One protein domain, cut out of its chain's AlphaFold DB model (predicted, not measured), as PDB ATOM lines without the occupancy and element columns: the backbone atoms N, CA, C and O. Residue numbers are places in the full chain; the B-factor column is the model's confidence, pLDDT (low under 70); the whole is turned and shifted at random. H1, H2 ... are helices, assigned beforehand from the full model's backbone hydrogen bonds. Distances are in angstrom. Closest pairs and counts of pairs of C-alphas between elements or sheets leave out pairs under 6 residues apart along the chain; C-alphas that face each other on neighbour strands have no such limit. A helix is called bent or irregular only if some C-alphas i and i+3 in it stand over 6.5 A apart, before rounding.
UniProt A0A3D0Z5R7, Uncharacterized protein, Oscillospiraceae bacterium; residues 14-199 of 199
ATOM      1  N   ARG A  14     -16.751 -27.578   3.025       96.31
ATOM      2  CA  ARG A  14     -17.719 -26.959   2.112       96.31
ATOM      3  C   ARG A  14     -18.946 -27.842   1.884       96.31
ATOM      4  O   ARG A  14     -20.060 -27.336   1.936       96.31
ATOM      5  N   LYS A  15     -18.765 -29.149   1.655       95.88
ATOM      6  CA  LYS A  15     -19.891 -30.080   1.470       95.88
ATOM      7  C   LYS A  15     -20.746 -30.165   2.730       95.88
ATOM      8  O   LYS A  15     -21.964 -30.126   2.620       95.88
ATOM      9  N   ILE A  16     -20.121 -30.230   3.908       96.69
ATOM     10  CA  ILE A  16     -20.844 -30.307   5.183       96.69
ATOM     11  C   ILE A  16     -21.679 -29.041   5.389       96.69
ATOM     12  O   ILE A  16     -22.884 -29.146   5.600       96.69
ATOM     13  N   ILE A  17     -21.079 -27.857   5.230       97.50
ATOM     14  CA  ILE A  17     -21.785 -26.571   5.341       97.50
ATOM     15  C   ILE A  17     -22.959 -26.504   4.360       97.50
ATOM     16  O   ILE A  17     -24.070 -26.184   4.770       97.50
ATOM     17  N   ILE A  18     -22.746 -26.868   3.090       97.44
ATOM     18  CA  ILE A  18     -23.824 -26.903   2.092       97.44
ATOM     19  C   ILE A  18     -24.941 -27.842   2.546       97.44
ATOM     20  O   ILE A  18     -26.100 -27.445   2.524       97.44
ATOM     21  N   THR A  19     -24.628 -29.058   3.006       97.19
ATOM     22  CA  THR A  19     -25.671 -29.979   3.483       97.19
ATOM     23  C   THR A  19     -26.433 -29.424   4.686       97.19
ATOM     24  O   THR A  19     -27.648 -29.563   4.722       97.19
ATOM     25  N   GLN A  20     -25.769 -28.738   5.624       97.56
ATOM     26  CA  GLN A  20     -26.424 -28.103   6.775       97.56
ATOM     27  C   GLN A  20     -27.362 -26.963   6.356       97.56
ATOM     28  O   GLN A  20     -28.491 -26.886   6.834       97.56
ATOM     29  N   ILE A  21     -26.945 -26.128   5.399       97.12
ATOM     30  CA  ILE A  21     -27.810 -25.098   4.805       97.12
ATOM     31  C   ILE A  21     -29.001 -25.745   4.086       97.12
ATOM     32  O   ILE A  21     -30.131 -25.296   4.240       97.12
ATOM     33  N   MET A  22     -28.785 -26.835   3.350       97.25
ATOM     34  CA  MET A  22     -29.880 -27.554   2.696       97.25
ATOM     35  C   MET A  22     -30.857 -28.167   3.705       97.25
ATOM     36  O   MET A  22     -32.055 -28.140   3.450       97.25
ATOM     37  N   PHE A  23     -30.394 -28.661   4.859       97.12
ATOM     38  CA  PHE A  23     -31.287 -29.111   5.933       97.12
ATOM     39  C   PHE A  23     -32.127 -27.971   6.505       97.12
ATOM     40  O   PHE A  23     -33.320 -28.173   6.717       97.12
ATOM     41  N   LEU A  24     -31.536 -26.788   6.706       95.44
ATOM     42  CA  LEU A  24     -32.254 -25.586   7.141       95.44
ATOM     43  C   LEU A  24     -33.364 -25.199   6.159       95.44
ATOM     44  O   LEU A  24     -34.518 -25.005   6.549       95.44
ATOM     45  N   LEU A  25     -33.020 -25.113   4.873       95.06
ATOM     46  CA  LEU A  25     -33.966 -24.761   3.816       95.06
ATOM     47  C   LEU A  25     -35.063 -25.817   3.686       95.06
ATOM     48  O   LEU A  25     -36.241 -25.473   3.643       95.06
ATOM     49  N   LEU A  26     -34.687 -27.098   3.685       95.19
ATOM     50  CA  LEU A  26     -35.639 -28.195   3.586       95.19
ATOM     51  C   LEU A  26     -36.619 -28.167   4.756       95.19
ATOM     52  O   LEU A  26     -37.816 -28.207   4.513       95.19
ATOM     53  N   TRP A  27     -36.141 -28.024   5.995       94.38
ATOM     54  CA  TRP A  27     -37.009 -27.894   7.167       94.38
ATOM     55  C   TRP A  27     -37.983 -26.728   7.023       94.38
ATOM     56  O   TRP A  27     -39.178 -26.896   7.251       94.38
ATOM     57  N   THR A  28     -37.486 -25.568   6.589       91.69
ATOM     58  CA  THR A  28     -38.303 -24.359   6.417       91.69
ATOM     59  C   THR A  28     -39.425 -24.578   5.404       91.69
ATOM     60  O   THR A  28     -40.509 -24.030   5.569       91.69
ATOM     61  N   VAL A  29     -39.186 -25.386   4.370       90.69
ATOM     62  CA  VAL A  29     -40.169 -25.681   3.319       90.69
ATOM     63  C   VAL A  29     -41.117 -26.816   3.702       90.69
ATOM     64  O   VAL A  29     -42.300 -26.738   3.395       90.69
ATOM     65  N   VAL A  30     -40.629 -27.888   4.327       89.81
ATOM     66  CA  VAL A  30     -41.432 -29.109   4.525       89.81
ATOM     67  C   VAL A  30     -42.158 -29.149   5.854       89.81
ATOM     68  O   VAL A  30     -43.100 -29.921   5.993       89.81
ATOM     69  N   THR A  31     -41.711 -28.386   6.849       84.00
ATOM     70  CA  THR A  31     -42.370 -28.367   8.154       84.00
ATOM     71  C   THR A  31     -43.502 -27.356   8.176       84.00
ATOM     72  O   THR A  31     -43.554 -26.419   7.380       84.00
ATOM     73  N   ASN A  32     -44.410 -27.520   9.138       82.50
ATOM     74  CA  ASN A  32     -45.601 -26.686   9.251       82.50
ATOM     75  C   ASN A  32     -45.323 -25.250   9.748       82.50
ATOM     76  O   ASN A  32     -46.213 -24.621  10.312       82.50
ATOM     77  N   ALA A  33     -44.103 -24.725   9.576       83.69
ATOM     78  CA  ALA A  33     -43.747 -23.360   9.960       83.69
ATOM     79  C   ALA A  33     -44.617 -22.316   9.237       83.69
ATOM     80  O   ALA A  33     -44.941 -21.288   9.818       83.69
ATOM     81  N   TRP A  34     -45.037 -22.618   8.003       84.94
ATOM     82  CA  TRP A  34     -45.914 -21.777   7.180       84.94
ATOM     83  C   TRP A  34     -47.405 -22.126   7.282       84.94
ATOM     84  O   TRP A  34     -48.197 -21.661   6.470       84.94
ATOM     85  N   GLU A  35     -47.790 -22.984   8.230       82.00
ATOM     86  CA  GLU A  35     -49.173 -23.456   8.389       82.00
ATOM     87  C   GLU A  35     -49.751 -24.170   7.147       82.00
ATOM     88  O   GLU A  35     -50.963 -24.173   6.924       82.00
ATOM     89  N   TYR A  36     -48.896 -24.831   6.354       81.25
ATOM     90  CA  TYR A  36     -49.290 -25.585   5.158       81.25
ATOM     91  C   TYR A  36     -50.392 -26.618   5.406       81.25
ATOM     92  O   TYR A  36     -51.189 -26.895   4.509       81.25
ATOM     93  N   SER A  37     -50.472 -27.169   6.620       77.88
ATOM     94  CA  SER A  37     -51.529 -28.107   7.003       77.88
ATOM     95  C   SER A  37     -52.935 -27.529   6.790       77.88
ATOM     96  O   SER A  37     -53.855 -28.279   6.474       77.88
ATOM     97  N   ARG A  38     -53.107 -26.201   6.884       77.81
ATOM     98  CA  ARG A  38     -54.396 -25.531   6.645       77.81
ATOM     99  C   ARG A  38     -54.881 -25.706   5.205       77.81
ATOM    100  O   ARG A  38     -56.066 -25.937   4.994       77.81
ATOM    101  N   PHE A  39     -53.976 -25.676   4.224       77.56
ATOM    102  CA  PHE A  39     -54.322 -25.891   2.811       77.56
ATOM    103  C   PHE A  39     -54.711 -27.340   2.501       77.56
ATOM    104  O   PHE A  39     -55.358 -27.602   1.493       77.56
ATOM    105  N   LEU A  40     -54.343 -28.278   3.374       74.50
ATOM    106  CA  LEU A  40     -54.733 -29.685   3.278       74.50
ATOM    107  C   LEU A  40     -56.050 -29.978   4.016       74.50
ATOM    108  O   LEU A  40     -56.384 -31.143   4.221       74.50
ATOM    109  N   GLY A  41     -56.777 -28.943   4.459       69.81
ATOM    110  CA  GLY A  41     -58.004 -29.094   5.248       69.81
ATOM    111  C   GLY A  41     -57.766 -29.720   6.624       69.81
ATOM    112  O   GLY A  41     -58.701 -30.204   7.258       69.81
ATOM    113  N   ALA A  42     -56.515 -29.752   7.089       72.31
ATOM    114  CA  ALA A  42     -56.168 -30.339   8.366       72.31
ATOM    115  C   ALA A  42     -56.292 -29.292   9.477       72.31
ATOM    116  O   ALA A  42     -55.389 -28.479   9.696       72.31
ATOM    117  N   GLU A  43     -57.398 -29.348  10.216       74.44
ATOM    118  CA  GLU A  43     -57.563 -28.583  11.451       74.44
ATOM    119  C   GLU A  43     -56.515 -28.985  12.499       74.44
ATOM    120  O   GLU A  43     -55.974 -30.103  12.492       74.44
ATOM    121  N   SER A  44     -56.215 -28.073  13.424       68.12
ATOM    122  CA  SER A  44     -55.266 -28.316  14.508       68.12
ATOM    123  C   SER A  44     -55.718 -29.492  15.377       68.12
ATOM    124  O   SER A  44     -56.682 -29.395  16.125       68.12
ATOM    125  N   GLY A  45     -54.993 -30.609  15.292       67.69
ATOM    126  CA  GLY A  45     -55.295 -31.830  16.050       67.69
ATOM    127  C   GLY A  45     -56.075 -32.880  15.260       67.69
ATOM    128  O   GLY A  45     -56.310 -33.965  15.778       67.69
ATOM    129  N   SER A  46     -56.414 -32.602  14.000       79.69
ATOM    130  CA  SER A  46     -56.958 -33.604  13.082       79.69
ATOM    131  C   SER A  46     -55.922 -34.676  12.719       79.69
ATOM    132  O   SER A  46     -54.707 -34.440  12.731       79.69
ATOM    133  N   TRP A  47     -56.404 -35.848  12.299       77.00
ATOM    134  CA  TRP A  47     -55.564 -36.917  11.743       77.00
ATOM    135  C   TRP A  47     -54.708 -36.451  10.557       77.00
ATOM    136  O   TRP A  47     -53.555 -36.863  10.441       77.00
ATOM    137  N   GLY A  48     -55.224 -35.539   9.726       78.88
ATOM    138  CA  GLY A  48     -54.467 -34.937   8.624       78.88
ATOM    139  C   GLY A  48     -53.248 -34.146   9.105       78.88
ATOM    140  O   GLY A  48     -52.168 -34.264   8.530       78.88
ATOM    141  N   ASN A  49     -53.377 -33.406  10.212       80.44
ATOM    142  CA  ASN A  49     -52.263 -32.657  10.795       80.44
ATOM    143  C   ASN A  49     -51.207 -33.615  11.368       80.44
ATOM    144  O   ASN A  49     -50.007 -33.420  11.180       80.44
ATOM    145  N   HIS A  50     -51.639 -34.689  12.030       80.75
ATOM    146  CA  HIS A  50     -50.729 -35.718  12.535       80.75
ATOM    147  C   HIS A  50     -49.956 -36.416  11.411       80.75
ATOM    148  O   HIS A  50     -48.734 -36.554  11.510       80.75
ATOM    149  N   LEU A  51     -50.643 -36.788  10.328       83.00
ATOM    150  CA  LEU A  51     -50.021 -37.400   9.158       83.00
ATOM    151  C   LEU A  51     -49.017 -36.447   8.497       83.00
ATOM    152  O   LEU A  51     -47.877 -36.838   8.265       83.00
ATOM    153  N   TYR A  52     -49.392 -35.184   8.272       87.31
ATOM    154  CA  TYR A  52     -48.492 -34.174   7.711       87.31
ATOM    155  C   TYR A  52     -47.235 -33.978   8.568       87.31
ATOM    156  O   TYR A  52     -46.112 -33.973   8.054       87.31
ATOM    157  N   ASN A  53     -47.403 -33.857   9.888       85.69
ATOM    158  CA  ASN A  53     -46.277 -33.718  10.805       85.69
ATOM    159  C   ASN A  53     -45.352 -34.935  10.724       85.69
ATOM    160  O   ASN A  53     -44.146 -34.762  10.592       85.69
ATOM    161  N   LEU A  54     -45.879 -36.157  10.710       86.69
ATOM    162  CA  LEU A  54     -45.045 -37.350  10.568       86.69
ATOM    163  C   LEU A  54     -44.312 -37.388   9.216       86.69
ATOM    164  O   LEU A  54     -43.097 -37.585   9.172       86.69
ATOM    165  N   THR A  55     -45.027 -37.161   8.112       89.00
ATOM    166  CA  THR A  55     -44.467 -37.204   6.755       89.00
ATOM    167  C   THR A  55     -43.387 -36.146   6.553       89.00
ATOM    168  O   THR A  55     -42.326 -36.456   6.011       89.00
ATOM    169  N   SER A  56     -43.604 -34.918   7.031       91.81
ATOM    170  CA  SER A  56     -42.603 -33.845   6.963       91.81
ATOM    171  C   SER A  56     -41.332 -34.184   7.745       91.81
ATOM    172  O   SER A  56     -40.230 -33.937   7.252       91.81
ATOM    173  N   ARG A  57     -41.449 -34.821   8.921       92.00
ATOM    174  CA  ARG A  57     -40.284 -35.299   9.682       92.00
ATOM    175  C   ARG A  57     -39.519 -36.395   8.950       92.00
ATOM    176  O   ARG A  57     -38.294 -36.332   8.910       92.00
ATOM    177  N   ILE A  58     -40.209 -37.349   8.329       92.81
ATOM    178  CA  ILE A  58     -39.565 -38.405   7.532       92.81
ATOM    179  C   ILE A  58     -38.840 -37.803   6.322       92.81
ATOM    180  O   ILE A  58     -37.671 -38.118   6.094       92.81
ATOM    181  N   LEU A  59     -39.497 -36.907   5.581       94.62
ATOM    182  CA  LEU A  59     -38.912 -36.209   4.430       94.62
ATOM    183  C   LEU A  59     -37.655 -35.427   4.809       94.62
ATOM    184  O   LEU A  59     -36.679 -35.432   4.062       94.62
ATOM    185  N   TRP A  60     -37.661 -34.782   5.973       95.06
ATOM    186  CA  TRP A  60     -36.510 -34.029   6.454       95.06
ATOM    187  C   TRP A  60     -35.382 -34.923   6.994       95.06
ATOM    188  O   TRP A  60     -34.207 -34.634   6.766       95.06
ATOM    189  N   ALA A  61     -35.714 -36.044   7.643       94.88
ATOM    190  CA  ALA A  61     -34.741 -37.011   8.158       94.88
ATOM    191  C   ALA A  61     -34.048 -37.820   7.049       94.88
ATOM    192  O   ALA A  61     -32.873 -38.178   7.173       94.88
ATOM    193  N   ALA A  62     -34.768 -38.139   5.970       95.69
ATOM    194  CA  ALA A  62     -34.306 -39.068   4.940       95.69
ATOM    195  C   ALA A  62     -32.943 -38.682   4.325       95.69
ATOM    196  O   ALA A  62     -32.063 -39.548   4.275       95.69
ATOM    197  N   PRO A  63     -32.672 -37.414   3.946       96.31
ATOM    198  CA  PRO A  63     -31.359 -37.025   3.439       96.31
ATOM    199  C   PRO A  63     -30.231 -37.223   4.462       96.31
ATOM    200  O   PRO A  63     -29.128 -37.601   4.073       96.31
ATOM    201  N   ALA A  64     -30.486 -37.030   5.763       96.06
ATOM    202  CA  ALA A  64     -29.481 -37.271   6.803       96.06
ATOM    203  C   ALA A  64     -29.138 -38.760   6.898       96.06
ATOM    204  O   ALA A  64     -27.962 -39.120   6.917       96.06
ATOM    205  N   ILE A  65     -30.149 -39.632   6.852       94.88
ATOM    206  CA  ILE A  65     -29.957 -41.087   6.821       94.88
ATOM    207  C   ILE A  65     -29.165 -41.497   5.571       94.88
ATOM    208  O   ILE A  65     -28.208 -42.267   5.670       94.88
ATOM    209  N   MET A  66     -29.504 -40.950   4.399       95.31
ATOM    210  CA  MET A  66     -28.785 -41.224   3.150       95.31
ATOM    211  C   MET A  66     -27.315 -40.792   3.222       95.31
ATOM    212  O   MET A  66     -26.436 -41.534   2.783       95.31
ATOM    213  N   LEU A  67     -27.029 -39.616   3.788       95.44
ATOM    214  CA  LEU A  67     -25.664 -39.116   3.965       95.44
ATOM    215  C   LEU A  67     -24.875 -39.967   4.967       95.44
ATOM    216  O   LEU A  67     -23.747 -40.359   4.672       95.44
ATOM    217  N   LEU A  68     -25.486 -40.338   6.094       94.12
ATOM    218  CA  LEU A  68     -24.896 -41.244   7.081       94.12
ATOM    219  C   LEU A  68     -24.512 -42.597   6.469       94.12
ATOM    220  O   LEU A  68     -23.435 -43.115   6.755       94.12
ATOM    221  N   GLN A  69     -25.352 -43.152   5.594       92.19
ATOM    222  CA  GLN A  69     -25.051 -44.401   4.890       92.19
ATOM    223  C   GLN A  69     -23.972 -44.219   3.817       92.19
ATOM    224  O   GLN A  69     -23.050 -45.030   3.721       92.19
ATOM    225  N   ALA A  70     -24.053 -43.141   3.033       92.12
ATOM    226  CA  ALA A  70     -23.109 -42.850   1.956       92.12
ATOM    227  C   ALA A  70     -21.686 -42.559   2.458       92.12
ATOM    228  O   ALA A  70     -20.723 -42.861   1.755       92.12
ATOM    229  N   TYR A  71     -21.552 -41.992   3.658       92.50
ATOM    230  CA  TYR A  71     -20.277 -41.586   4.254       92.50
ATOM    231  C   TYR A  71     -19.899 -42.409   5.495       92.50
ATOM    232  O   TYR A  71     -18.997 -42.025   6.237       92.50
ATOM    233  N   LYS A  72     -20.529 -43.574   5.705       91.25
ATOM    234  CA  LYS A  72     -20.331 -44.434   6.890       91.25
ATOM    235  C   LYS A  72     -18.875 -44.822   7.187       91.25
ATOM    236  O   LYS A  72     -18.571 -45.178   8.316       91.25
ATOM    237  N   LYS A  73     -18.000 -44.804   6.172       89.38
ATOM    238  CA  LYS A  73     -16.562 -45.118   6.289       89.38
ATOM    239  C   LYS A  73     -15.704 -43.902   6.658       89.38
ATOM    240  O   LYS A  73     -14.576 -44.078   7.102       89.38
ATOM    241  N   GLU A  74     -16.206 -42.687   6.442       89.88
ATOM    242  CA  GLU A  74     -15.476 -41.445   6.724       89.88
ATOM    243  C   GLU A  74     -15.857 -40.833   8.072       89.88
ATOM    244  O   GLU A  74     -15.015 -40.213   8.718       89.88
ATOM    245  N   ILE A  75     -17.116 -40.979   8.484       91.81
ATOM    246  CA  ILE A  75     -17.625 -40.389   9.723       91.81
ATOM    247  C   ILE A  75     -17.206 -41.215  10.956       91.81
ATOM    248  O   ILE A  75     -17.226 -42.446  10.893       91.81
ATOM    249  N   PRO A  76     -16.863 -40.579  12.092       90.19
ATOM    250  CA  PRO A  76     -16.435 -41.285  13.304       90.19
ATOM    251  C   PRO A  76     -17.483 -42.224  13.914       90.19
ATOM    252  O   PRO A  76     -17.134 -43.281  14.438       90.19
ATOM    253  N   THR A  77     -18.764 -41.848  13.870       88.56
ATOM    254  CA  THR A  77     -19.850 -42.593  14.526       88.56
ATOM    255  C   THR A  77     -20.836 -43.136  13.490       88.56
ATOM    256  O   THR A  77     -21.552 -42.360  12.862       88.56
ATOM    257  N   PRO A  78     -20.933 -44.456  13.278       86.00
ATOM    258  CA  PRO A  78     -21.925 -45.012  12.363       86.00
ATOM    259  C   PRO A  78     -23.343 -44.899  12.945       86.00
ATOM    260  O   PRO A  78     -23.521 -44.877  14.162       86.00
ATOM    261  N   LEU A  79     -24.359 -44.921  12.074       83.94
ATOM    262  CA  LEU A  79     -25.778 -44.790  12.448       83.94
ATOM    263  C   LEU A  79     -26.197 -45.724  13.599       83.94
ATOM    264  O   LEU A  79     -26.849 -45.285  14.537       83.94
ATOM    265  N   ILE A  80     -25.769 -46.991  13.581       81.69
ATOM    266  CA  ILE A  80     -26.116 -47.969  14.630       81.69
ATOM    267  C   ILE A  80     -25.602 -47.570  16.023       81.69
ATOM    268  O   ILE A  80     -26.223 -47.895  17.033       81.69
ATOM    269  N   ARG A  81     -24.482 -46.836  16.093       82.00
ATOM    270  CA  ARG A  81     -23.938 -46.341  17.363       82.00
ATOM    271  C   ARG A  81     -24.699 -45.132  17.890       82.00
ATOM    272  O   ARG A  81     -24.743 -44.955  19.100       82.00
ATOM    273  N   LEU A  82     -25.351 -44.353  17.026       79.38
ATOM    274  CA  LEU A  82     -26.230 -43.265  17.470       79.38
ATOM    275  C   LEU A  82     -27.418 -43.805  18.279       79.38
ATOM    276  O   LEU A  82     -27.835 -43.171  19.237       79.38
ATOM    277  N   CYS A  83     -27.907 -45.005  17.946       75.12
ATOM    278  CA  CYS A  83     -29.036 -45.633  18.640       75.12
ATOM    279  C   CYS A  83     -28.642 -46.462  19.874       75.12
ATOM    280  O   CYS A  83     -29.518 -46.880  20.623       75.12
ATOM    281  N   THR A  84     -27.355 -46.766  20.063       79.25
ATOM    282  CA  THR A  84     -26.894 -47.704  21.107       79.25
ATOM    283  C   THR A  84     -25.941 -47.083  22.126       79.25
ATOM    284  O   THR A  84     -25.692 -47.683  23.172       79.25
ATOM    285  N   ASN A  85     -25.416 -45.883  21.865       78.19
ATOM    286  CA  ASN A  85     -24.577 -45.176  22.824       78.19
ATOM    287  C   ASN A  85     -25.377 -44.782  24.074       78.19
ATOM    288  O   ASN A  85     -26.496 -44.279  23.984       78.19
ATOM    289  N   LYS A  86     -24.768 -44.968  25.250       77.75
ATOM    290  CA  LYS A  86     -25.337 -44.497  26.516       77.75
ATOM    291  C   LYS A  86     -25.184 -42.972  26.596       77.75
ATOM    292  O   LYS A  86     -24.050 -42.501  26.485       77.75
ATOM    293  N   PRO A  87     -26.274 -42.207  26.776       76.69
ATOM    294  CA  PRO A  87     -26.176 -40.761  26.921       76.69
ATOM    295  C   PRO A  87     -25.519 -40.398  28.257       76.69
ATOM    296  O   PRO A  87     -25.697 -41.100  29.256       76.69
ATOM    297  N   ASP A  88     -24.789 -39.281  28.288       80.75
ATOM    298  CA  ASP A  88     -24.403 -38.666  29.557       80.75
ATOM    299  C   ASP A  88     -25.655 -38.066  30.206       80.75
ATOM    300  O   ASP A  88     -26.273 -37.133  29.687       80.75
ATOM    301  N   ILE A  89     -26.050 -38.636  31.339       86.62
ATOM    302  CA  ILE A  89     -27.282 -38.267  32.030       86.62
ATOM    303  C   ILE A  89     -27.146 -36.950  32.800       86.62
ATOM    304  O   ILE A  89     -28.149 -36.307  33.103       86.62
ATOM    305  N   LYS A  90     -25.922 -36.515  33.117       89.00
ATOM    306  CA  LYS A  90     -25.690 -35.317  33.929       89.00
ATOM    307  C   LYS A  90     -26.215 -34.031  33.268       89.00
ATOM    308  O   LYS A  90     -27.012 -33.345  33.912       89.00
ATOM    309  N   PRO A  91     -25.840 -33.679  32.020       84.19
ATOM    310  CA  PRO A  91     -26.377 -32.489  31.357       84.19
ATOM    311  C   PRO A  91     -27.892 -32.577  31.129       84.19
ATOM    312  O   PRO A  91     -28.588 -31.562  31.205       84.19
ATOM    313  N   PHE A  92     -28.421 -33.788  30.922       83.38
ATOM    314  CA  PHE A  92     -29.860 -34.024  30.841       83.38
ATOM    315  C   PHE A  92     -30.565 -33.665  32.157       83.38
ATOM    316  O   PHE A  92     -31.492 -32.859  32.148       83.38
ATOM    317  N   ILE A  93     -30.086 -34.179  33.295       88.94
ATOM    318  CA  ILE A  93     -30.644 -33.877  34.623       88.94
ATOM    319  C   ILE A  93     -30.584 -32.375  34.913       88.94
ATOM    320  O   ILE A  93     -31.576 -31.802  35.352       88.94
ATOM    321  N   ILE A  94     -29.448 -31.726  34.636       88.31
ATOM    322  CA  ILE A  94     -29.298 -30.276  34.829       88.31
ATOM    323  C   ILE A  94     -30.351 -29.519  34.011       88.31
ATOM    324  O   ILE A  94     -31.031 -28.646  34.544       88.31
ATOM    325  N   SER A  95     -30.534 -29.891  32.741       83.44
ATOM    326  CA  SER A  95     -31.524 -29.260  31.863       83.44
ATOM    327  C   SER A  95     -32.951 -29.452  32.379       83.44
ATOM    328  O   SER A  95     -33.721 -28.496  32.423       83.44
ATOM    329  N   VAL A  96     -33.294 -30.662  32.833       86.81
ATOM    330  CA  VAL A  96     -34.605 -30.966  33.426       86.81
ATOM    331  C   VAL A  96     -34.850 -30.130  34.681       86.81
ATOM    332  O   VAL A  96     -35.919 -29.538  34.812       86.81
ATOM    333  N   ILE A  97     -33.865 -30.018  35.577       90.25
ATOM    334  CA  ILE A  97     -33.976 -29.202  36.795       90.25
ATOM    335  C   ILE A  97     -34.220 -27.731  36.442       90.25
ATOM    336  O   ILE A  97     -35.128 -27.116  36.997       90.25
ATOM    337  N   VAL A  98     -33.459 -27.170  35.497       87.19
ATOM    338  CA  VAL A  98     -33.632 -25.777  35.052       87.19
ATOM    339  C   VAL A  98     -35.031 -25.554  34.473       87.19
ATOM    340  O   VAL A  98     -35.685 -24.574  34.825       87.19
ATOM    341  N   ILE A  99     -35.523 -26.478  33.641       86.12
ATOM    342  CA  ILE A  99     -36.874 -26.412  33.066       86.12
ATOM    343  C   ILE A  99     -37.937 -26.471  34.168       86.12
ATOM    344  O   ILE A  99     -38.882 -25.684  34.136       86.12
ATOM    345  N   ILE A 100     -37.792 -27.362  35.155       90.50
ATOM    346  CA  ILE A 100     -38.722 -27.464  36.287       90.50
ATOM    347  C   ILE A 100     -38.737 -26.158  37.083       90.50
ATOM    348  O   ILE A 100     -39.813 -25.616  37.319       90.50
ATOM    349  N   ILE A 101     -37.569 -25.619  37.443       91.44
ATOM    350  CA  ILE A 101     -37.457 -24.360  38.195       91.44
ATOM    351  C   ILE A 101     -38.094 -23.206  37.417       91.44
ATOM    352  O   ILE A 101     -38.865 -22.437  37.988       91.44
ATOM    353  N   TYR A 102     -37.818 -23.103  36.114       88.50
ATOM    354  CA  TYR A 102     -38.387 -22.069  35.253       88.50
ATOM    355  C   TYR A 102     -39.918 -22.143  35.199       88.50
ATOM    356  O   TYR A 102     -40.593 -21.140  35.428       88.50
ATOM    357  N   ASN A 103     -40.477 -23.331  34.947       88.44
ATOM    358  CA  ASN A 103     -41.929 -23.509  34.886       88.44
ATOM    359  C   ASN A 103     -42.576 -23.275  36.253       88.44
ATOM    360  O   ASN A 103     -43.618 -22.633  36.329       88.44
ATOM    361  N   PHE A 104     -41.949 -23.734  37.338       92.44
ATOM    362  CA  PHE A 104     -42.454 -23.529  38.692       92.44
ATOM    363  C   PHE A 104     -42.466 -22.057  39.094       92.44
ATOM    364  O   PHE A 104     -43.482 -21.558  39.575       92.44
ATOM    365  N   GLY A 105     -41.379 -21.330  38.819       92.75
ATOM    366  CA  GLY A 105     -41.329 -19.883  39.005       92.75
ATOM    367  C   GLY A 105     -42.397 -19.164  38.179       92.75
ATOM    368  O   GLY A 105     -43.108 -18.312  38.705       92.75
ATOM    369  N   GLY A 106     -42.576 -19.564  36.917       90.81
ATOM    370  CA  GLY A 106     -43.646 -19.054  36.061       90.81
ATOM    371  C   GLY A 106     -45.040 -19.279  36.655       90.81
ATOM    372  O   GLY A 106     -45.829 -18.341  36.726       90.81
ATOM    373  N   MET A 107     -45.334 -20.483  37.149       93.19
ATOM    374  CA  MET A 107     -46.616 -20.800  37.792       93.19
ATOM    375  C   MET A 107     -46.889 -19.903  39.006       93.19
ATOM    376  O   MET A 107     -47.957 -19.295  39.101       93.19
ATOM    377  N   LEU A 108     -45.901 -19.741  39.889       94.75
ATOM    378  CA  LEU A 108     -46.040 -18.891  41.073       94.75
ATOM    379  C   LEU A 108     -46.264 -17.414  40.721       94.75
ATOM    380  O   LEU A 108     -47.055 -16.748  41.384       94.75
ATOM    381  N   ILE A 109     -45.603 -16.905  39.678       94.94
ATOM    382  CA  ILE A 109     -45.708 -15.497  39.269       94.94
ATOM    383  C   ILE A 109     -47.026 -15.229  38.529       94.94
ATOM    384  O   ILE A 109     -47.754 -14.303  38.883       94.94
ATOM    385  N   TYR A 110     -47.341 -16.026  37.505       92.94
ATOM    386  CA  TYR A 110     -48.458 -15.750  36.594       92.94
ATOM    387  C   TYR A 110     -49.794 -16.305  37.087       92.94
ATOM    388  O   TYR A 110     -50.830 -15.675  36.886       92.94
ATOM    389  N   HIS A 111     -49.780 -17.455  37.763       92.94
ATOM    390  CA  HIS A 111     -50.992 -18.131  38.234       92.94
ATOM    391  C   HIS A 111     -51.181 -18.037  39.752       92.94
ATOM    392  O   HIS A 111     -52.187 -18.518  40.268       92.94
ATOM    393  N   ARG A 112     -50.248 -17.384  40.465       93.69
ATOM    394  CA  ARG A 112     -50.277 -17.190  41.927       93.69
ATOM    395  C   ARG A 112     -50.386 -18.500  42.717       93.69
ATOM    396  O   ARG A 112     -50.933 -18.519  43.818       93.69
ATOM    397  N   GLY A 113     -49.873 -19.597  42.165       93.88
ATOM    398  CA  GLY A 113     -49.964 -20.922  42.770       93.88
ATOM    399  C   GLY A 113     -49.580 -22.035  41.804       93.88
ATOM    400  O   GLY A 113     -49.075 -21.779  40.712       93.88
ATOM    401  N   LEU A 114     -49.819 -23.281  42.215       92.69
ATOM    402  CA  LEU A 114     -49.690 -24.429  41.321       92.69
ATOM    403  C   LEU A 114     -50.785 -24.362  40.259       92.69
ATOM    404  O   LEU A 114     -51.964 -24.241  40.585       92.69
ATOM    405  N   TRP A 115     -50.388 -24.472  38.997       92.56
ATOM    406  CA  TRP A 115     -51.313 -24.463  37.876       92.56
ATOM    407  C   TRP A 115     -50.965 -25.587  36.912       92.56
ATOM    408  O   TRP A 115     -49.830 -25.712  36.463       92.56
ATOM    409  N   ILE A 116     -51.953 -26.415  36.598       87.00
ATOM    410  CA  ILE A 116     -51.825 -27.462  35.591       87.00
ATOM    411  C   ILE A 116     -52.631 -26.995  34.392       87.00
ATOM    412  O   ILE A 116     -53.808 -26.663  34.532       87.00
ATOM    413  N   ASN A 117     -51.999 -26.968  33.220       83.94
ATOM    414  CA  ASN A 117     -52.703 -26.641  31.993       83.94
ATOM    415  C   ASN A 117     -53.777 -27.719  31.730       83.94
ATOM    416  O   ASN A 117     -53.410 -28.882  31.551       83.94
ATOM    417  N   PRO A 118     -55.079 -27.377  31.694       84.75
ATOM    418  CA  PRO A 118     -56.137 -28.352  31.428       84.75
ATOM    419  C   PRO A 118     -56.052 -28.957  30.019       84.75
ATOM    420  O   PRO A 118     -56.589 -30.031  29.780       84.75
ATOM    421  N   GLU A 119     -55.338 -28.307  29.099       83.50
ATOM    422  CA  GLU A 119     -55.092 -28.793  27.737       83.50
ATOM    423  C   GLU A 119     -53.835 -29.680  27.636       83.50
ATOM    424  O   GLU A 119     -53.395 -30.034  26.538       83.50
ATOM    425  N   PHE A 120     -53.209 -30.028  28.768       81.88
ATOM    426  CA  PHE A 120     -51.974 -30.806  28.790       81.88
ATOM    427  C   PHE A 120     -52.220 -32.290  28.487       81.88
ATOM    428  O   PHE A 120     -52.390 -33.123  29.376       81.88
ATOM    429  N   ASP A 121     -52.190 -32.630  27.201       84.75
ATOM    430  CA  ASP A 121     -52.234 -34.008  26.712       84.75
ATOM    431  C   ASP A 121     -50.822 -34.620  26.705       84.75
ATOM    432  O   ASP A 121     -50.037 -34.446  25.763       84.75
ATOM    433  N   VAL A 122     -50.485 -35.323  27.792       84.50
ATOM    434  CA  VAL A 122     -49.161 -35.933  27.993       84.50
ATOM    435  C   VAL A 122     -48.788 -36.896  26.859       84.50
ATOM    436  O   VAL A 122     -47.710 -36.707  26.287       84.50
ATOM    437  N   PRO A 123     -49.614 -37.899  26.484       84.88
ATOM    438  CA  PRO A 123     -49.284 -38.799  25.378       84.88
ATOM    439  C   PRO A 123     -48.982 -38.072  24.066       84.88
ATOM    440  O   PRO A 123     -47.979 -38.368  23.408       84.88
ATOM    441  N   LYS A 124     -49.815 -37.094  23.693       81.31
ATOM    442  CA  LYS A 124     -49.655 -36.345  22.443       81.31
ATOM    443  C   LYS A 124     -48.380 -35.508  22.438       81.31
ATOM    444  O   LYS A 124     -47.644 -35.517  21.448       81.31
ATOM    445  N   LEU A 125     -48.102 -34.808  23.538       81.62
ATOM    446  CA  LEU A 125     -46.890 -34.006  23.683       81.62
ATOM    447  C   LEU A 125     -45.642 -34.886  23.669       81.62
ATOM    448  O   LEU A 125     -44.692 -34.576  22.956       81.62
ATOM    449  N   LEU A 126     -45.658 -36.009  24.389       84.88
ATOM    450  CA  LEU A 126     -44.537 -36.945  24.437       84.88
ATOM    451  C   LEU A 126     -44.198 -37.484  23.040       84.88
ATOM    452  O   LEU A 126     -43.039 -37.439  22.630       84.88
ATOM    453  N   LEU A 127     -45.204 -37.940  22.287       84.12
ATOM    454  CA  LEU A 127     -45.017 -38.436  20.921       84.12
ATOM    455  C   LEU A 127     -44.427 -37.353  20.008       84.12
ATOM    456  O   LEU A 127     -43.488 -37.614  19.255       84.12
ATOM    457  N   MET A 128     -44.957 -36.131  20.094       82.88
ATOM    458  CA  MET A 128     -44.472 -34.989  19.325       82.88
ATOM    459  C   MET A 128     -43.010 -34.666  19.658       82.88
ATOM    460  O   MET A 128     -42.194 -34.545  18.745       82.88
ATOM    461  N   PHE A 129     -42.659 -34.569  20.944       84.81
ATOM    462  CA  PHE A 129     -41.294 -34.261  21.373       84.81
ATOM    463  C   PHE A 129     -40.303 -35.351  20.976       84.81
ATOM    464  O   PHE A 129     -39.243 -35.026  20.452       84.81
ATOM    465  N   ILE A 130     -40.645 -36.632  21.154       87.62
ATOM    466  CA  ILE A 130     -39.777 -37.748  20.751       87.62
ATOM    467  C   ILE A 130     -39.563 -37.738  19.236       87.62
ATOM    468  O   ILE A 130     -38.433 -37.868  18.774       87.62
ATOM    469  N   SER A 131     -40.634 -37.554  18.458       88.75
ATOM    470  CA  SER A 131     -40.561 -37.486  16.996       88.75
ATOM    471  C   SER A 131     -39.609 -36.386  16.523       88.75
ATOM    472  O   SER A 131     -38.733 -36.644  15.695       88.75
ATOM    473  N   VAL A 132     -39.763 -35.173  17.058       88.94
ATOM    474  CA  VAL A 132     -38.921 -34.025  16.708       88.94
ATOM    475  C   VAL A 132     -37.481 -34.259  17.159       88.94
ATOM    476  O   VAL A 132     -36.572 -34.144  16.339       88.94
ATOM    477  N   ALA A 133     -37.283 -34.682  18.411       88.00
ATOM    478  CA  ALA A 133     -35.962 -34.917  18.983       88.00
ATOM    479  C   ALA A 133     -35.163 -35.949  18.181       88.00
ATOM    480  O   ALA A 133     -34.011 -35.698  17.847       88.00
ATOM    481  N   VAL A 134     -35.770 -37.079  17.803       90.31
ATOM    482  CA  VAL A 134     -35.089 -38.114  17.005       90.31
ATOM    483  C   VAL A 134     -34.612 -37.559  15.666       90.31
ATOM    484  O   VAL A 134     -33.488 -37.830  15.244       90.31
ATOM    485  N   VAL A 135     -35.452 -36.787  14.979       93.38
ATOM    486  CA  VAL A 135     -35.113 -36.270  13.650       93.38
ATOM    487  C   VAL A 135     -34.034 -35.194  13.740       93.38
ATOM    488  O   VAL A 135     -33.074 -35.221  12.971       93.38
ATOM    489  N   GLU A 136     -34.161 -34.274  14.690       92.88
ATOM    490  CA  GLU A 136     -33.167 -33.230  14.921       92.88
ATOM    491  C   GLU A 136     -31.812 -33.817  15.331       92.88
ATOM    492  O   GLU A 136     -30.777 -33.427  14.784       92.88
ATOM    493  N   GLU A 137     -31.815 -34.821  16.208       91.12
ATOM    494  CA  GLU A 137     -30.612 -35.556  16.590       91.12
ATOM    495  C   GLU A 137     -29.982 -36.256  15.385       91.12
ATOM    496  O   GLU A 137     -28.776 -36.146  15.190       91.12
ATOM    497  N   LEU A 138     -30.760 -36.898  14.507       94.06
ATOM    498  CA  LEU A 138     -30.227 -37.514  13.285       94.06
ATOM    499  C   LEU A 138     -29.564 -36.494  12.345       94.06
ATOM    500  O   LEU A 138     -28.502 -36.776  11.781       94.06
ATOM    501  N   VAL A 139     -30.163 -35.314  12.173       95.88
ATOM    502  CA  VAL A 139     -29.672 -34.276  11.252       95.88
ATOM    503  C   VAL A 139     -28.437 -33.565  11.811       95.88
ATOM    504  O   VAL A 139     -27.410 -33.470  11.128       95.88
ATOM    505  N   TYR A 140     -28.499 -33.079  13.050       94.44
ATOM    506  CA  TYR A 140     -27.437 -32.244  13.610       94.44
ATOM    507  C   TYR A 140     -26.380 -33.049  14.338       94.44
ATOM    508  O   TYR A 140     -25.202 -32.858  14.064       94.44
ATOM    509  N   ARG A 141     -26.744 -33.977  15.227       91.06
ATOM    510  CA  ARG A 141     -25.744 -34.794  15.935       91.06
ATOM    511  C   ARG A 141     -25.267 -35.963  15.087       91.06
ATOM    512  O   ARG A 141     -24.064 -36.198  14.981       91.06
ATOM    513  N   GLY A 142     -26.202 -36.645  14.438       93.25
ATOM    514  CA  GLY A 142     -25.950 -37.797  13.600       93.25
ATOM    515  C   GLY A 142     -25.120 -37.427  12.386       93.25
ATOM    516  O   GLY A 142     -24.008 -37.930  12.242       93.25
ATOM    517  N   TRP A 143     -25.621 -36.537  11.529       96.12
ATOM    518  CA  TRP A 143     -24.869 -36.074  10.367       96.12
ATOM    519  C   TRP A 143     -23.935 -34.899  10.686       96.12
ATOM    520  O   TRP A 143     -22.728 -35.044  10.525       96.12
ATOM    521  N   GLY A 144     -24.449 -33.753  11.138       95.88
ATOM    522  CA  GLY A 144     -23.681 -32.501  11.254       95.88
ATOM    523  C   GLY A 144     -22.404 -32.589  12.092       95.88
ATOM    524  O   GLY A 144     -21.300 -32.468  11.556       95.88
ATOM    525  N   LEU A 145     -22.539 -32.816  13.396       94.75
ATOM    526  CA  LEU A 145     -21.444 -32.955  14.356       94.75
ATOM    527  C   LEU A 145     -20.452 -34.030  13.916       94.75
ATOM    528  O   LEU A 145     -19.246 -33.810  13.944       94.75
ATOM    529  N   ASN A 146     -20.961 -35.183  13.507       94.56
ATOM    530  CA  ASN A 146     -20.169 -36.342  13.120       94.56
ATOM    531  C   ASN A 146     -19.348 -36.089  11.845       94.56
ATOM    532  O   ASN A 146     -18.167 -36.416  11.763       94.56
ATOM    533  N   ALA A 147     -19.951 -35.442  10.850       96.06
ATOM    534  CA  ALA A 147     -19.271 -35.038   9.632       96.06
ATOM    535  C   ALA A 147     -18.214 -33.961   9.931       96.06
ATOM    536  O   ALA A 147     -17.089 -34.029   9.438       96.06
ATOM    537  N   PHE A 148     -18.536 -32.983  10.782       97.19
ATOM    538  CA  PHE A 148     -17.582 -31.955  11.186       97.19
ATOM    539  C   PHE A 148     -16.420 -32.516  12.011       97.19
ATOM    540  O   PHE A 148     -15.278 -32.151  11.752       97.19
ATOM    541  N   SER A 149     -16.664 -33.423  12.958       95.56
ATOM    542  CA  SER A 149     -15.627 -33.985  13.835       95.56
ATOM    543  C   SER A 149     -14.594 -34.833  13.092       95.56
ATOM    544  O   SER A 149     -13.501 -35.066  13.604       95.56
ATOM    545  N   LYS A 150     -14.883 -35.233  11.846       94.81
ATOM    546  CA  LYS A 150     -13.885 -35.821  10.948       94.81
ATOM    547  C   LYS A 150     -12.800 -34.825  10.512       94.81
ATOM    548  O   LYS A 150     -11.670 -35.232  10.250       94.81
ATOM    549  N   LEU A 151     -13.139 -33.541  10.384       94.88
ATOM    550  CA  LEU A 151     -12.273 -32.515   9.783       94.88
ATOM    551  C   LEU A 151     -11.786 -31.457  10.782       94.88
ATOM    552  O   LEU A 151     -10.920 -30.652  10.453       94.88
ATOM    553  N   GLN A 152     -12.341 -31.430  11.991       95.12
ATOM    554  CA  GLN A 152     -11.994 -30.481  13.046       95.12
ATOM    555  C   GLN A 152     -12.121 -31.131  14.426       95.12
ATOM    556  O   GLN A 152     -12.684 -32.214  14.566       95.12
ATOM    557  N   SER A 153     -11.611 -30.463  15.465       94.31
ATOM    558  CA  SER A 153     -11.740 -30.958  16.837       94.31
ATOM    559  C   SER A 153     -13.207 -31.098  17.244       94.31
ATOM    560  O   SER A 153     -14.052 -30.290  16.852       94.31
ATOM    561  N   VAL A 154     -13.503 -32.096  18.085       91.12
ATOM    562  CA  VAL A 154     -14.867 -32.392  18.557       91.12
ATOM    563  C   VAL A 154     -15.535 -31.152  19.147       91.12
ATOM    564  O   VAL A 154     -16.678 -30.870  18.818       91.12
ATOM    565  N   ARG A 155     -14.802 -30.347  19.928       91.06
ATOM    566  CA  ARG A 155     -15.321 -29.098  20.505       91.06
ATOM    567  C   ARG A 155     -15.749 -28.086  19.438       91.06
ATOM    568  O   ARG A 155     -16.836 -27.528  19.531       91.06
ATOM    569  N   LYS A 156     -14.925 -27.852  18.409       94.19
ATOM    570  CA  LYS A 156     -15.285 -26.923  17.324       94.19
ATOM    571  C   LYS A 156     -16.447 -27.472  16.493       94.19
ATOM    572  O   LYS A 156     -17.381 -26.734  16.198       94.19
ATOM    573  N   ALA A 157     -16.435 -28.773  16.197       94.62
ATOM    574  CA  ALA A 157     -17.541 -29.450  15.530       94.62
ATOM    575  C   ALA A 157     -18.854 -29.306  16.317       94.62
ATOM    576  O   ALA A 157     -19.897 -29.040  15.722       94.62
ATOM    577  N   ASN A 158     -18.785 -29.424  17.646       91.88
ATOM    578  CA  ASN A 158     -19.921 -29.269  18.543       91.88
ATOM    579  C   ASN A 158     -20.502 -27.860  18.472       91.88
ATOM    580  O   ASN A 158     -21.689 -27.711  18.194       91.88
ATOM    581  N   ILE A 159     -19.662 -26.834  18.612       92.75
ATOM    582  CA  ILE A 159     -20.082 -25.430  18.529       92.75
ATOM    583  C   ILE A 159     -20.723 -25.126  17.169       92.75
ATOM    584  O   ILE A 159     -21.820 -24.576  17.115       92.75
ATOM    585  N   VAL A 160     -20.076 -25.513  16.064       94.56
ATOM    586  CA  VAL A 160     -20.578 -25.220  14.711       94.56
ATOM    587  C   VAL A 160     -21.889 -25.959  14.435       94.56
ATOM    588  O   VAL A 160     -22.830 -25.365  13.917       94.56
ATOM    589  N   SER A 161     -21.986 -27.237  14.804       94.56
ATOM    590  CA  SER A 161     -23.226 -28.006  14.650       94.56
ATOM    591  C   SER A 161     -24.363 -27.439  15.502       94.56
ATOM    592  O   SER A 161     -25.502 -27.391  15.048       94.56
ATOM    593  N   SER A 162     -24.050 -26.999  16.718       92.50
ATOM    594  CA  SER A 162     -24.999 -26.383  17.647       92.50
ATOM    595  C   SER A 162     -25.507 -25.041  17.113       92.50
ATOM    596  O   SER A 162     -26.698 -24.754  17.191       92.50
ATOM    597  N   LEU A 163     -24.643 -24.254  16.461       94.00
ATOM    598  CA  LEU A 163     -25.054 -23.033  15.770       94.00
ATOM    599  C   LEU A 163     -26.055 -23.329  14.643       94.00
ATOM    600  O   LEU A 163     -27.087 -22.671  14.564       94.00
ATOM    601  N   PHE A 164     -25.799 -24.336  13.802       95.25
ATOM    602  CA  PHE A 164     -26.750 -24.734  12.756       95.25
ATOM    603  C   PHE A 164     -28.092 -25.220  13.321       95.25
ATOM    604  O   PHE A 164     -29.132 -24.931  12.731       95.25
ATOM    605  N   PHE A 165     -28.080 -25.900  14.469       93.06
ATOM    606  CA  PHE A 165     -29.297 -26.289  15.181       93.06
ATOM    607  C   PHE A 165     -30.092 -25.067  15.673       93.06
ATOM    608  O   PHE A 165     -31.307 -25.004  15.495       93.06
ATOM    609  N   VAL A 166     -29.430 -24.046  16.230       91.25
ATOM    610  CA  VAL A 166     -30.096 -22.786  16.623       91.25
ATOM    611  C   VAL A 166     -30.676 -22.069  15.403       91.25
ATOM    612  O   VAL A 166     -31.836 -21.657  15.416       91.25
ATOM    613  N   LEU A 167     -29.897 -21.962  14.323       92.69
ATOM    614  CA  LEU A 167     -30.319 -21.293  13.089       92.69
ATOM    615  C   LEU A 167     -31.567 -21.930  12.458       92.69
ATOM    616  O   LEU A 167     -32.291 -21.234  11.751       92.69
ATOM    617  N   LEU A 168     -31.855 -23.205  12.742       91.88
ATOM    618  CA  LEU A 168     -33.063 -23.897  12.277       91.88
ATOM    619  C   LEU A 168     -34.351 -23.254  12.741       91.88
ATOM    620  O   LEU A 168     -35.339 -23.252  12.016       91.88
ATOM    621  N   HIS A 169     -34.335 -22.709  13.945       88.19
ATOM    622  CA  HIS A 169     -35.541 -22.230  14.588       88.19
ATOM    623  C   HIS A 169     -35.858 -20.790  14.187       88.19
ATOM    624  O   HIS A 169     -37.022 -20.384  14.210       88.19
ATOM    625  N   LEU A 170     -34.847 -20.033  13.741       89.50
ATOM    626  CA  LEU A 170     -35.014 -18.639  13.335       89.50
ATOM    627  C   LEU A 170     -36.080 -18.459  12.243       89.50
ATOM    628  O   LEU A 170     -36.956 -17.619  12.456       89.50
ATOM    629  N   PRO A 171     -36.097 -19.233  11.135       90.69
ATOM    630  CA  PRO A 171     -37.162 -19.142  10.145       90.69
ATOM    631  C   PRO A 171     -38.563 -19.214  10.755       90.69
ATOM    632  O   PRO A 171     -39.371 -18.336  10.479       90.69
ATOM    633  N   ALA A 172     -38.853 -20.179  11.637       87.81
ATOM    634  CA  ALA A 172     -40.186 -20.285  12.236       87.81
ATOM    635  C   ALA A 172     -40.550 -19.084  13.114       87.81
ATOM    636  O   ALA A 172     -41.706 -18.665  13.119       87.81
ATOM    637  N   TYR A 173     -39.590 -18.490  13.825       89.00
ATOM    638  CA  TYR A 173     -39.852 -17.291  14.621       89.00
ATOM    639  C   TYR A 173     -40.130 -16.062  13.761       89.00
ATOM    640  O   TYR A 173     -41.041 -15.296  14.074       89.00
ATOM    641  N   PHE A 174     -39.399 -15.894  12.659       90.44
ATOM    642  CA  PHE A 174     -39.666 -14.817  11.708       90.44
ATOM    643  C   PHE A 174     -40.977 -15.032  10.951       90.44
ATOM    644  O   PHE A 174     -41.745 -14.088  10.808       90.44
ATOM    645  N   ILE A 175     -41.288 -16.262  10.536       89.31
ATOM    646  CA  ILE A 175     -42.571 -16.592   9.900       89.31
ATOM    647  C   ILE A 175     -43.728 -16.313  10.867       89.31
ATOM    648  O   ILE A 175     -44.712 -15.679  10.488       89.31
ATOM    649  N   LYS A 176     -43.590 -16.691  12.145       87.06
ATOM    650  CA  LYS A 176     -44.580 -16.363  13.177       87.06
ATOM    651  C   LYS A 176     -44.746 -14.853  13.349       87.06
ATOM    652  O   LYS A 176     -45.883 -14.391  13.442       87.06
ATOM    653  N   LEU A 177     -43.652 -14.090  13.361       89.94
ATOM    654  CA  LEU A 177     -43.705 -12.629  13.418       89.94
ATOM    655  C   LEU A 177     -44.454 -12.051  12.211       89.94
ATOM    656  O   LEU A 177     -45.303 -11.185  12.394       89.94
ATOM    657  N   ILE A 178     -44.201 -12.567  11.007       89.94
ATOM    658  CA  ILE A 178     -44.873 -12.136   9.774       89.94
ATOM    659  C   ILE A 178     -46.382 -12.416   9.835       89.94
ATOM    660  O   ILE A 178     -47.170 -11.539   9.496       89.94
ATOM    661  N   PHE A 179     -46.801 -13.606  10.279       87.12
ATOM    662  CA  PHE A 179     -48.222 -13.976  10.283       87.12
ATOM    663  C   PHE A 179     -49.023 -13.444  11.471       87.12
ATOM    664  O   PHE A 179     -50.214 -13.187  11.334       87.12
ATOM    665  N   THR A 180     -48.400 -13.312  12.642       87.69
ATOM    666  CA  THR A 180     -49.118 -13.022  13.899       87.69
ATOM    667  C   THR A 180     -48.724 -11.696  14.539       87.69
ATOM    668  O   THR A 180     -49.327 -11.303  15.531       87.69
ATOM    669  N   GLY A 181     -47.681 -11.026  14.040       90.25
ATOM    670  CA  GLY A 181     -47.102  -9.842  14.679       90.25
ATOM    671  C   GLY A 181     -46.358 -10.132  15.989       90.25
ATOM    672  O   GLY A 181     -45.889  -9.201  16.638       90.25
ATOM    673  N   THR A 182     -46.222 -11.401  16.397       89.44
ATOM    674  CA  THR A 182     -45.570 -11.782  17.661       89.44
ATOM    675  C   THR A 182     -44.223 -12.462  17.434       89.44
ATOM    676  O   THR A 182     -44.112 -13.416  16.663       89.44
ATOM    677  N   PHE A 183     -43.190 -12.009  18.151       88.62
ATOM    678  CA  PHE A 183     -41.873 -12.648  18.169       88.62
ATOM    679  C   PHE A 183     -41.620 -13.279  19.547       88.62
ATOM    680  O   PHE A 183     -41.580 -12.555  20.545       88.62
ATOM    681  N   PRO A 184     -41.455 -14.611  19.657       86.19
ATOM    682  CA  PRO A 184     -41.330 -15.288  20.946       86.19
ATOM    683  C   PRO A 184     -39.905 -15.157  21.512       86.19
ATOM    684  O   PRO A 184     -39.174 -16.140  21.613       86.19
ATOM    685  N   LEU A 185     -39.511 -13.938  21.894       85.44
ATOM    686  CA  LEU A 185     -38.143 -13.594  22.302       85.44
ATOM    687  C   LEU A 185     -37.595 -14.512  23.404       85.44
ATOM    688  O   LEU A 185     -36.459 -14.969  23.310       85.44
ATOM    689  N   ALA A 186     -38.412 -14.820  24.415       81.31
ATOM    690  CA  ALA A 186     -38.019 -15.714  25.502       81.31
ATOM    691  C   ALA A 186     -37.682 -17.127  24.995       81.31
ATOM    692  O   ALA A 186     -36.677 -17.698  25.408       81.31
ATOM    693  N   ALA A 187     -38.471 -17.669  24.060       80.44
ATOM    694  CA  ALA A 187     -38.212 -18.986  23.481       80.44
ATOM    695  C   ALA A 187     -36.909 -18.991  22.671       80.44
ATOM    696  O   ALA A 187     -36.093 -19.896  22.837       80.44
ATOM    697  N   VAL A 188     -36.675 -17.942  21.871       85.81
ATOM    698  CA  VAL A 188     -35.430 -17.778  21.105       85.81
ATOM    699  C   VAL A 188     -34.224 -17.716  22.044       85.81
ATOM    700  O   VAL A 188     -33.248 -18.434  21.846       85.81
ATOM    701  N   ALA A 189     -34.296 -16.892  23.094       84.12
ATOM    702  CA  ALA A 189     -33.210 -16.721  24.052       84.12
ATOM    703  C   ALA A 189     -32.895 -18.025  24.800       84.12
ATOM    704  O   ALA A 189     -31.735 -18.433  24.855       84.12
ATOM    705  N   VAL A 190     -33.921 -18.712  25.317       80.69
ATOM    706  CA  VAL A 190     -33.758 -20.010  25.989       80.69
ATOM    707  C   VAL A 190     -33.118 -21.019  25.044       80.69
ATOM    708  O   VAL A 190     -32.178 -21.705  25.436       80.69
ATOM    709  N   GLN A 191     -33.558 -21.083  23.789       80.44
ATOM    710  CA  GLN A 191     -33.003 -22.027  22.828       80.44
ATOM    711  C   GLN A 191     -31.539 -21.726  22.485       80.44
ATOM    712  O   GLN A 191     -30.717 -22.642  22.477       80.44
ATOM    713  N   CYS A 192     -31.189 -20.455  22.278       82.69
ATOM    714  CA  CYS A 192     -29.806 -20.038  22.059       82.69
ATOM    715  C   CYS A 192     -28.901 -20.413  23.238       82.69
ATOM    716  O   CYS A 192     -27.779 -20.848  23.014       82.69
ATOM    717  N   VAL A 193     -29.371 -20.272  24.481       81.00
ATOM    718  CA  VAL A 193     -28.571 -20.569  25.681       81.00
ATOM    719  C   VAL A 193     -28.458 -22.074  25.929       81.00
ATOM    720  O   VAL A 193     -27.353 -22.590  26.097       81.00
ATOM    721  N   MET A 194     -29.582 -22.797  25.924       76.81
ATOM    722  CA  MET A 194     -29.629 -24.217  26.299       76.81
ATOM    723  C   MET A 194     -28.802 -25.097  25.361       76.81
ATOM    724  O   MET A 194     -28.171 -26.055  25.802       76.81
ATOM    725  N   VAL A 195     -28.744 -24.746  24.076       77.25
ATOM    726  CA  VAL A 195     -27.974 -25.496  23.080       77.25
ATOM    727  C   VAL A 195     -26.471 -25.490  23.386       77.25
ATOM    728  O   VAL A 195     -25.803 -26.493  23.140       77.25
ATOM    729  N   PHE A 196     -25.941 -24.420  23.989       75.69
ATOM    730  CA  PHE A 196     -24.525 -24.349  24.368       75.69
ATOM    731  C   PHE A 196     -24.215 -24.951  25.739       75.69
ATOM    732  O   PHE A 196     -23.062 -25.274  25.998       75.69
ATOM    733  N   ILE A 197     -25.214 -25.174  26.597       71.00
ATOM    734  CA  ILE A 197     -25.031 -25.959  27.833       71.00
ATOM    735  C   ILE A 197     -24.718 -27.428  27.491       71.00
ATOM    736  O   ILE A 197     -24.041 -28.120  28.248       71.00
ATOM    737  N   LEU A 198     -25.182 -27.886  26.326       61.41
ATOM    738  CA  LEU A 198     -24.954 -29.229  25.797       61.41
ATOM    739  C   LEU A 198     -23.739 -29.313  24.843       61.41
ATOM    740  O   LEU A 198     -23.484 -30.391  24.293       61.41
ATOM    741  N   ALA A 199     -23.023 -28.203  24.598       59.59
ATOM    742  CA  ALA A 199     -21.947 -28.094  23.603       59.59
ATOM    743  C   ALA A 199     -20.532 -28.051  24.218       59.59
ATOM    744  O   ALA A 199     -19.613 -28.693  23.646       59.59
TER     745      ALA A 199
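This is residues 14 to 199 of the 199 residues of an uncharacterized protein of Oscillospiraceae bacterium (UniProt A0A3D0Z5R7). Three helices lie side by side, H1, H3a and H6, with H6 in the middle of the model and H7a crossing it at a steep tilt; H8 packs on H7a. H5 is set off at one side of this body, with C-alphas within 8 A of H8 and of no other helix, and residues 117 to 123 of the chain returning from it stick out. The printed part has 186 residues with eight named helices, H1 to H8 in order, and no named strand: the class is all helix. It is compact, with a radius of gyration of the C-alphas of 18.0 A and spans of 54 by 41 by 30 A.

H1, residues 14 to 30, begins at C-alpha 14 (-17.719, -26.959, 2.112) and is 23.9 A long. H2 is residues 36 to 40. H3, residues 47 to 70, was assigned as one helix by its hydrogen bonds but is bent: C-alphas 60 and 63 are 6.7 A apart. Its arms are H3a, residues 47 to 60, 20.0 A, and H3b, residues 63 to 70. H4 is residues 79 to 82, and H5, residues 89 to 110, is 31.2 A long. H6, residues 122 to 149, 36.5 A, is irregular, but only just: C-alphas 142 and 145 are 6.7 A apart. H7, residues 154 to 180, likewise one helix by its hydrogen bonds, is bent, with C-alphas 168 and 171 6.6 A apart; its arms are H7a, residues 154 to 168, 21.0 A, and H7b, residues 171 to 180. H8, residues 185 to 197, ends at C-alpha 197 (-25.031, -25.959, 27.833).

H1, H3a and H6 form a bundle, helices side by side. H1 touches H3a with residues 23 to 30 alone, opposite ways at a shallow tilt of 10 degrees, closest at the C-alphas of Val 30 and Ser 56, 5.5 A. H3a and H6 touch, closest at the C-alphas of Arg 57 and Val 135, 6.6 A. H6 touches H7a with residues 136 to 149 alone, at a steep tilt of 48 degrees, closest at the C-alphas of Phe 148 and Ala 157, 5.0 A. H7a and H8 touch, closest at the C-alphas of Val 166 and Cys 192, 6.1 A. H5 and H8 are close but not clearly touching, with the C-alphas of Pro 91 and Ile 197 7.5 A apart. H2 touches H3a, closest at the C-alphas of Ser 37 and Asn 49, 6.0 A; H4 and H3b only just touch, with 3 pairs of C-alphas within 8 A, the closest those of Leu 79 and Leu 68, 6.5 A. H7b and H1 are close but not clearly touching, with the C-alphas of Pro 171 and Thr 28 6.5 A apart. Every O i to N i+4 pair is within hydrogen-bond range in H1, H3a, H3b, H5, H7a and H7b, against 20 of 24 in H6, 8 of 9 in H8 and 0 of 1 in H2, which has 2 of 2 O i to N i+3 pairs within range; H4 is too short for an O i to N i+4 pair.

The two C-alphas farthest apart, those of Lys 73 and Arg 112, are 56.5 A apart. The printed part has no cut, and the link from H5 to H6, 11 residues, is long. Mean pLDDT of the printed part is 88.0; residues 41, 44 to 45 and 198 to 199 are under 70.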